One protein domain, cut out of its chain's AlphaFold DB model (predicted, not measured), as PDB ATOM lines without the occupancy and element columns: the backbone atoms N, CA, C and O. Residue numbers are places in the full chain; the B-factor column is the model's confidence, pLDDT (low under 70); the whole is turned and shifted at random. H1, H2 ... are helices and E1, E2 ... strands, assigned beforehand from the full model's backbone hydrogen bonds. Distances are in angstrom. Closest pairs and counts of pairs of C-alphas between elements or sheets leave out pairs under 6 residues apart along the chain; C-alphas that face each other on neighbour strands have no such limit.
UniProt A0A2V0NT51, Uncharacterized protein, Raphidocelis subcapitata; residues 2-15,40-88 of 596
ATOM      1  N   ALA A   2      55.812 -10.998   4.826       61.59
ATOM      2  CA  ALA A   2      54.503 -11.313   5.424       61.59
ATOM      3  C   ALA A   2      54.502 -12.533   6.376       61.59
ATOM      4  O   ALA A   2      53.968 -12.448   7.475       61.59
ATOM      5  N   ALA A   3      55.182 -13.629   6.016       58.94
ATOM      6  CA  ALA A   3      55.290 -14.816   6.874       58.94
ATOM      7  C   ALA A   3      56.037 -14.556   8.201       58.94
ATOM      8  O   ALA A   3      55.634 -15.068   9.240       58.94
ATOM      9  N   ARG A   4      57.089 -13.720   8.189       66.44
ATOM     10  CA  ARG A   4      57.817 -13.317   9.409       66.44
ATOM     11  C   ARG A   4      56.968 -12.407  10.295       66.44
ATOM     12  O   ARG A   4      56.965 -12.590  11.507       66.44
ATOM     13  N   ALA A   5      56.211 -11.484   9.698       71.38
ATOM     14  CA  ALA A   5      55.275 -10.632  10.432       71.38
ATOM     15  C   ALA A   5      54.157 -11.459  11.097       71.38
ATOM     16  O   ALA A   5      53.879 -11.271  12.278       71.38
ATOM     17  N   LEU A   6      53.590 -12.437  10.379       64.12
ATOM     18  CA  LEU A   6      52.613 -13.392  10.918       64.12
ATOM     19  C   LEU A   6      53.197 -14.256  12.044       64.12
ATOM     20  O   LEU A   6      52.543 -14.429  13.068       64.12
ATOM     21  N   ALA A   7      54.426 -14.759  11.893       65.69
ATOM     22  CA  ALA A   7      55.099 -15.546  12.927       65.69
ATOM     23  C   ALA A   7      55.388 -14.730  14.198       65.69
ATOM     24  O   ALA A   7      55.154 -15.217  15.301       65.69
ATOM     25  N   SER A   8      55.836 -13.478  14.054       71.81
ATOM     26  CA  SER A   8      56.028 -12.557  15.184       71.81
ATOM     27  C   SER A   8      54.708 -12.189  15.864       71.81
ATOM     28  O   SER A   8      54.633 -12.223  17.089       71.81
ATOM     29  N   ALA A   9      53.650 -11.903  15.100       70.44
ATOM     30  CA  ALA A   9      52.331 -11.602  15.661       70.44
ATOM     31  C   ALA A   9      51.743 -12.808  16.414       70.44
ATOM     32  O   ALA A   9      51.247 -12.667  17.531       70.44
ATOM     33  N   ALA A  10      51.863 -14.009  15.840       63.38
ATOM     34  CA  ALA A  10      51.501 -15.268  16.483       63.38
ATOM     35  C   ALA A  10      52.283 -15.497  17.784       63.38
ATOM     36  O   ALA A  10      51.694 -15.860  18.803       63.38
ATOM     37  N   ALA A  11      53.598 -15.261  17.764       70.25
ATOM     38  CA  ALA A  11      54.444 -15.439  18.933       70.25
ATOM     39  C   ALA A  11      54.110 -14.439  20.050       70.25
ATOM     40  O   ALA A  11      54.010 -14.833  21.210       70.25
ATOM     41  N   ALA A  12      53.857 -13.176  19.699       74.00
ATOM     42  CA  ALA A  12      53.442 -12.138  20.640       74.00
ATOM     43  C   ALA A  12      52.072 -12.438  21.277       74.00
ATOM     44  O   ALA A  12      51.903 -12.255  22.480       74.00
ATOM     45  N   LEU A  13      51.113 -12.960  20.501       67.06
ATOM     46  CA  LEU A  13      49.793 -13.368  21.003       67.06
ATOM     47  C   LEU A  13      49.855 -14.600  21.920       67.06
ATOM     48  O   LEU A  13      49.075 -14.705  22.864       67.06
ATOM     49  N   ALA A  14      50.769 -15.536  21.650       59.47
ATOM     50  CA  ALA A  14      50.921 -16.767  22.424       59.47
ATOM     51  C   ALA A  14      51.782 -16.601  23.690       59.47
ATOM     52  O   ALA A  14      51.572 -17.329  24.660       59.47
ATOM     53  N   ALA A  15      52.728 -15.656  23.707       73.56
ATOM     54  CA  ALA A  15      53.655 -15.428  24.817       73.56
ATOM     55  C   ALA A  15      52.997 -15.304  26.210       73.56
ATOM     56  O   ALA A  15      53.464 -15.991  27.118       73.56
ATOM     57  N   PRO A  40      55.995 -26.253  11.991       73.38
ATOM     58  CA  PRO A  40      56.364 -25.884  13.358       73.38
ATOM     59  C   PRO A  40      55.575 -24.696  13.893       73.38
ATOM     60  O   PRO A  40      55.085 -24.775  15.011       73.38
ATOM     61  N   LEU A  41      55.391 -23.631  13.103       69.69
ATOM     62  CA  LEU A  41      54.613 -22.463  13.526       69.69
ATOM     63  C   LEU A  41      53.133 -22.817  13.746       69.69
ATOM     64  O   LEU A  41      52.541 -22.395  14.736       69.69
ATOM     65  N   LEU A  42      52.548 -23.631  12.865       76.12
ATOM     66  CA  LEU A  42      51.188 -24.144  13.017       76.12
ATOM     67  C   LEU A  42      51.059 -25.036  14.259       76.12
ATOM     68  O   LEU A  42      50.136 -24.851  15.042       76.12
ATOM     69  N   LEU A  43      51.990 -25.969  14.480       74.94
ATOM     70  CA  LEU A  43      52.018 -26.837  15.664       74.94
ATOM     71  C   LEU A  43      52.146 -26.023  16.954       74.94
ATOM     72  O   LEU A  43      51.514 -26.340  17.958       74.94
ATOM     73  N   LEU A  44      52.926 -24.950  16.911       73.38
ATOM     74  CA  LEU A  44      53.142 -24.035  18.018       73.38
ATOM     75  C   LEU A  44      51.896 -23.197  18.332       73.38
ATOM     76  O   LEU A  44      51.508 -23.077  19.493       73.38
ATOM     77  N   LEU A  45      51.228 -22.680  17.298       75.31
ATOM     78  CA  LEU A  45      49.933 -22.009  17.408       75.31
ATOM     79  C   LEU A  45      48.853 -22.954  17.946       75.31
ATOM     80  O   LEU A  45      48.085 -22.569  18.826       75.31
ATOM     81  N   LEU A  46      48.823 -24.202  17.474       74.56
ATOM     82  CA  LEU A  46      47.919 -25.237  17.974       74.56
ATOM     83  C   LEU A  46      48.204 -25.571  19.444       74.56
ATOM     84  O   LEU A  46      47.266 -25.692  20.230       74.56
ATOM     85  N   ALA A  47      49.477 -25.663  19.841       73.56
ATOM     86  CA  ALA A  47      49.873 -25.899  21.228       73.56
ATOM     87  C   ALA A  47      49.483 -24.728  22.146       73.56
ATOM     88  O   ALA A  47      48.929 -24.952  23.223       73.56
ATOM     89  N   ALA A  48      49.706 -23.484  21.712       73.50
ATOM     90  CA  ALA A  48      49.303 -22.292  22.455       73.50
ATOM     91  C   ALA A  48      47.773 -22.192  22.586       73.50
ATOM     92  O   ALA A  48      47.260 -21.961  23.680       73.50
ATOM     93  N   ALA A  49      47.032 -22.451  21.504       71.75
ATOM     94  CA  ALA A  49      45.572 -22.503  21.532       71.75
ATOM     95  C   ALA A  49      45.056 -23.614  22.465       71.75
ATOM     96  O   ALA A  49      44.101 -23.398  23.215       71.75
ATOM     97  N   ALA A  50      45.705 -24.783  22.476       68.56
ATOM     98  CA  ALA A  50      45.368 -25.880  23.379       68.56
ATOM     99  C   ALA A  50      45.623 -25.518  24.852       68.56
ATOM    100  O   ALA A  50      44.764 -25.770  25.701       68.56
ATOM    101  N   ALA A  51      46.759 -24.880  25.156       73.12
ATOM    102  CA  ALA A  51      47.090 -24.407  26.500       73.12
ATOM    103  C   ALA A  51      46.098 -23.340  26.994       73.12
ATOM    104  O   ALA A  51      45.600 -23.435  28.118       73.12
ATOM    105  N   ALA A  52      45.748 -22.378  26.136       69.62
ATOM    106  CA  ALA A  52      44.769 -21.338  26.433       69.62
ATOM    107  C   ALA A  52      43.370 -21.918  26.682       69.62
ATOM    108  O   ALA A  52      42.700 -21.542  27.643       69.62
ATOM    109  N   ALA A  53      42.946 -22.890  25.868       65.81
ATOM    110  CA  ALA A  53      41.678 -23.582  26.059       65.81
ATOM    111  C   ALA A  53      41.649 -24.372  27.380       65.81
ATOM    112  O   ALA A  53      40.684 -24.271  28.135       65.81
ATOM    113  N   ALA A  54      42.726 -25.097  27.706       67.69
ATOM    114  CA  ALA A  54      42.848 -25.820  28.972       67.69
ATOM    115  C   ALA A  54      42.829 -24.875  30.188       67.69
ATOM    116  O   ALA A  54      42.186 -25.174  31.194       67.69
ATOM    117  N   ALA A  55      43.494 -23.719  30.100       71.19
ATOM    118  CA  ALA A  55      43.441 -22.691  31.136       71.19
ATOM    119  C   ALA A  55      42.028 -22.107  31.285       71.19
ATOM    120  O   ALA A  55      41.529 -22.022  32.406       71.19
ATOM    121  N   CYS A  56      41.352 -21.801  30.173       66.00
ATOM    122  CA  CYS A  56      39.971 -21.318  30.163       66.00
ATOM    123  C   CYS A  56      39.012 -22.315  30.824       66.00
ATOM    124  O   CYS A  56      38.124 -21.911  31.565       66.00
ATOM    125  N   VAL A  57      39.198 -23.615  30.596       63.66
ATOM    126  CA  VAL A  57      38.361 -24.674  31.181       63.66
ATOM    127  C   VAL A  57      38.648 -24.879  32.664       63.66
ATOM    128  O   VAL A  57      37.710 -25.037  33.443       63.66
ATOM    129  N   ARG A  58      39.920 -24.846  33.084       68.12
ATOM    130  CA  ARG A  58      40.276 -24.871  34.514       68.12
ATOM    131  C   ARG A  58      39.671 -23.681  35.245       68.12
ATOM    132  O   ARG A  58      39.086 -23.861  36.308       68.12
ATOM    133  N   TRP A  59      39.771 -22.497  34.646       68.88
ATOM    134  CA  TRP A  59      39.158 -21.289  35.176       68.88
ATOM    135  C   TRP A  59      37.634 -21.403  35.215       68.88
ATOM    136  O   TRP A  59      37.043 -21.113  36.244       68.88
ATOM    137  N   TRP A  60      37.004 -21.914  34.152       64.88
ATOM    138  CA  TRP A  60      35.561 -22.158  34.118       64.88
ATOM    139  C   TRP A  60      35.136 -23.098  35.248       64.88
ATOM    140  O   TRP A  60      34.234 -22.772  36.001       64.88
ATOM    141  N   ARG A  61      35.843 -24.216  35.446       65.19
ATOM    142  CA  ARG A  61      35.565 -25.167  36.530       65.19
ATOM    143  C   ARG A  61      35.714 -24.531  37.913       65.19
ATOM    144  O   ARG A  61      34.854 -24.751  38.757       65.19
ATOM    145  N   ALA A  62      36.774 -23.753  38.135       68.81
ATOM    146  CA  ALA A  62      36.977 -23.032  39.389       68.81
ATOM    147  C   ALA A  62      35.861 -22.001  39.622       68.81
ATOM    148  O   ALA A  62      35.238 -22.010  40.675       68.81
ATOM    149  N   ALA A  63      35.531 -21.196  38.609       62.34
ATOM    150  CA  ALA A  63      34.479 -20.186  38.674       62.34
ATOM    151  C   ALA A  63      33.087 -20.790  38.925       62.34
ATOM    152  O   ALA A  63      32.304 -20.214  39.674       62.34
ATOM    153  N   THR A  64      32.774 -21.955  38.346       64.06
ATOM    154  CA  THR A  64      31.500 -22.652  38.588       64.06
ATOM    155  C   THR A  64      31.433 -23.265  39.989       64.06
ATOM    156  O   THR A  64      30.362 -23.294  40.587       64.06
ATOM    157  N   LEU A  65      32.556 -23.744  40.536       64.88
ATOM    158  CA  LEU A  65      32.618 -24.263  41.910       64.88
ATOM    159  C   LEU A  65      32.578 -23.137  42.954       64.88
ATOM    160  O   LEU A  65      31.984 -23.302  44.015       64.88
ATOM    161  N   ASP A  66      33.146 -21.980  42.622       68.62
ATOM    162  CA  ASP A  66      33.161 -20.786  43.463       68.62
ATOM    163  C   ASP A  66      31.978 -19.845  43.197       68.62
ATOM    164  O   ASP A  66      31.968 -18.724  43.702       68.62
ATOM    165  N   LEU A  67      30.958 -20.268  42.439       64.56
ATOM    166  CA  LEU A  67      29.851 -19.386  42.051       64.56
ATOM    167  C   LEU A  67      29.154 -18.761  43.265       64.56
ATOM    168  O   LEU A  67      28.861 -17.569  43.273       64.56
ATOM    169  N   TYR A  68      28.989 -19.551  44.329       64.56
ATOM    170  CA  TYR A  68      28.424 -19.102  45.602       64.56
ATOM    171  C   TYR A  68      29.225 -17.970  46.263       64.56
ATOM    172  O   TYR A  68      28.671 -17.230  47.069       64.56
ATOM    173  N   LYS A  69      30.511 -17.806  45.923       77.25
ATOM    174  CA  LYS A  69      31.360 -16.715  46.423       77.25
ATOM    175  C   LYS A  69      31.200 -15.426  45.619       77.25
ATOM    176  O   LYS A  69      31.448 -14.354  46.156       77.25
ATOM    177  N   VAL A  70      30.831 -15.524  44.339       79.62
ATOM    178  CA  VAL A  70      30.750 -14.370  43.423       79.62
ATOM    179  C   VAL A  70      29.347 -13.754  43.401       79.62
ATOM    180  O   VAL A  70      29.191 -12.586  43.056       79.62
ATOM    181  N   GLY A  71      28.334 -14.516  43.819       87.25
ATOM    182  CA  GLY A  71      26.963 -14.049  43.999       87.25
ATOM    183  C   GLY A  71      25.932 -14.889  43.237       87.25
ATOM    184  O   GLY A  71      26.276 -15.872  42.581       87.25
ATOM    185  N   PRO A  72      24.645 -14.504  43.305       89.12
ATOM    186  CA  PRO A  72      23.537 -15.255  42.702       89.12
ATOM    187  C   PRO A  72      23.592 -15.367  41.168       89.12
ATOM    188  O   PRO A  72      22.978 -16.269  40.591       89.12
ATOM    189  N   PHE A  73      24.324 -14.462  40.508       89.75
ATOM    190  CA  PHE A  73      24.467 -14.401  39.056       89.75
ATOM    191  C   PHE A  73      25.930 -14.196  38.671       89.75
ATOM    192  O   PHE A  73      26.589 -13.289  39.175       89.75
ATOM    193  N   LEU A  74      26.418 -14.978  37.709       87.56
ATOM    194  CA  LEU A  74      27.758 -14.817  37.150       87.56
ATOM    195  C   LEU A  74      27.696 -14.777  35.624       87.56
ATOM    196  O   LEU A  74      27.332 -15.752  34.967       87.56
ATOM    197  N   ARG A  75      28.090 -13.641  35.042       89.06
ATOM    198  CA  ARG A  75      28.235 -13.491  33.592       89.06
ATOM    199  C   ARG A  75      29.640 -13.904  33.171       89.06
ATOM    200  O   ARG A  75      30.615 -13.236  33.494       89.06
ATOM    201  N   LEU A  76      29.731 -14.960  32.375       82.44
ATOM    202  CA  LEU A  76      30.970 -15.423  31.765       82.44
ATOM    203  C   LEU A  76      31.001 -15.057  30.286       82.44
ATOM    204  O   LEU A  76      30.046 -15.311  29.554       82.44
ATOM    205  N   ARG A  77      32.115 -14.494  29.818       81.06
ATOM    206  CA  ARG A  77      32.359 -14.260  28.391       81.06
ATOM    207  C   ARG A  77      33.565 -15.073  27.943       81.06
ATOM    208  O   ARG A  77      34.677 -14.823  28.388       81.06
ATOM    209  N   ALA A  78      33.339 -16.020  27.038       72.38
ATOM    210  CA  ALA A  78      34.378 -16.812  26.390       72.38
ATOM    211  C   ALA A  78      34.363 -16.501  24.886       72.38
ATOM    212  O   ALA A  78      33.479 -16.948  24.150       72.38
ATOM    213  N   ALA A  79      35.325 -15.691  24.432       79.62
ATOM    214  CA  ALA A  79      35.350 -15.109  23.089       79.62
ATOM    215  C   ALA A  79      34.036 -14.359  22.752       79.62
ATOM    216  O   ALA A  79      33.670 -13.389  23.425       79.62
ATOM    217  N   HIS A  80      33.317 -14.797  21.717       80.31
ATOM    218  CA  HIS A  80      32.028 -14.226  21.313       80.31
ATOM    219  C   HIS A  80      30.834 -14.823  22.076       80.31
ATOM    220  O   HIS A  80      29.716 -14.337  21.931       80.31
ATOM    221  N   LYS A  81      31.038 -15.870  22.888       75.69
ATOM    222  CA  LYS A  81      29.963 -16.509  23.654       75.69
ATOM    223  C   LYS A  81      29.834 -15.860  25.024       75.69
ATOM    224  O   LYS A  81      30.817 -15.723  25.749       75.69
ATOM    225  N   VAL A  82      28.606 -15.513  25.388       83.62
ATOM    226  CA  VAL A  82      28.240 -15.086  26.740       83.62
ATOM    227  C   VAL A  82      27.400 -16.193  27.368       83.62
ATOM    228  O   VAL A  82      26.468 -16.694  26.743       83.62
ATOM    229  N   ALA A  83      27.749 -16.583  28.586       83.19
ATOM    230  CA  ALA A  83      26.967 -17.464  29.435       83.19
ATOM    231  C   ALA A  83      26.598 -16.710  30.713       83.19
ATOM    232  O   ALA A  83      27.397 -15.929  31.229       83.19
ATOM    233  N   VAL A  84      25.389 -16.935  31.216       86.25
ATOM    234  CA  VAL A  84      24.958 -16.446  32.526       86.25
ATOM    235  C   VAL A  84      24.691 -17.668  33.383       86.25
ATOM    236  O   VAL A  84      23.850 -18.496  33.047       86.25
ATOM    237  N   LEU A  85      25.460 -17.799  34.454       85.00
ATOM    238  CA  LEU A  85      25.261 -18.805  35.480       85.00
ATOM    239  C   LEU A  85      24.318 -18.217  36.527       85.00
ATOM    240  O   LEU A  85      24.540 -17.104  37.001       85.00
ATOM    241  N   VAL A  86      23.266 -18.964  36.845       85.75
ATOM    242  CA  VAL A  86      22.223 -18.582  37.800       85.75
ATOM    243  C   VAL A  86      22.289 -19.564  38.964       85.75
ATOM    244  O   VAL A  86      22.037 -20.751  38.767       85.75
ATOM    245  N   ALA A  87      22.658 -19.079  40.149       86.38
ATOM    246  CA  ALA A  87      22.639 -19.846  41.399       86.38
ATOM    247  C   ALA A  87      21.508 -19.417  42.343       86.38
ATOM    248  O   ALA A  87      21.223 -20.135  43.298       86.38
ATOM    249  N   ASP A  88      20.858 -18.280  42.083       87.62
ATOM    250  CA  ASP A  88      19.679 -17.866  42.839       87.62
ATOM    251  C   ASP A  88      18.504 -18.832  42.607       87.62
ATOM    252  O   ASP A  88      18.084 -19.002  41.459       87.62
TER     253      ASP A  88
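Overview. This is residues 2 to 15 and 40 to 88 of the 596 residues of an uncharacterized protein of Raphidocelis subcapitata (UniProt A0A2V0NT51). A two-stranded hairpin, E1 and E2, folds back over one stretch of a single long helix, H2, with E1 the strand nearer to it; H2 makes most of the length of a rod-like whole. Another helix, H1, slants in toward the earlier part of H2, well away from the hairpin, and the short H3 makes the turn between H2 and E1. The printed part has 63 residues, with three named helices and two named strands in the order H1, H2, H3, E1, E2; the sheet, in the order E1, E2, is antiparallel, and the class is mixed, helices and strands. It is only just extended, close to loose, with a radius of gyration of the C-alphas of 16.3 A, and the C-alphas span 51 by 18 by 14 A.

Along the chain. E1 is residues 73 to 78 and E2 is residues 81 to 86, each 16.3 A from first to last C-alpha; C-alpha 86 is at (22.223, -18.582, 37.800). H2 is residues 40 to 65, 37.2 A long, from C-alpha 40 at (56.364, -25.884, 13.358) to C-alpha 65 at (32.618, -24.263, 41.910). H3 is residues 67 to 70, 5.3 A long. H1 is residues 2 to 15, 19.8 A long, and begins with C-alpha 2 at (54.503, -11.313, 5.424).

Arrangement. E1 and E2 form a hairpin, antiparallel at 161 degrees between their directions. N 76 and O 83 are within hydrogen-bond range at 2.8 A, and so are N 83 and O 76 at 2.8 A. H2 and E1 are near each other, with 8 pairs of C-alphas within 10 A. The closest C-alphas of H2 and E2, those of Thr 64 and Leu 85, are 8.0 A apart. The closest C-alphas of H3 and E1, those of Leu 67 and Leu 74, are 7.0 A apart. H2 and H3 meet only through their link. H1 touches H2, and H2 touches H1 with its residues 41 to 49 alone; the closest C-alphas of the two are those of Ala 14 and Ala 48, 5.8 A apart. They run the same way at a shallow tilt of 28 degrees. H1 is apart from H3, E1 and E2. In H1 and H2 every O i to N i+4 pair is within hydrogen-bond range; H3 is too short for such a pair.

Size, cuts and confidence. The two C-alphas farthest apart, those of Ala 2 and Asp 88, are 51.5 A apart. Residues 16 to 39 are not printed, and C-alphas 15 and 40 are 15.7 A apart across this cut. The links H2 to H3, H3 to E1 and E1 to E2 are tight. The mean pLDDT of the printed part is 73.2, and 26 residues are under 70, among them residues 56 to 68.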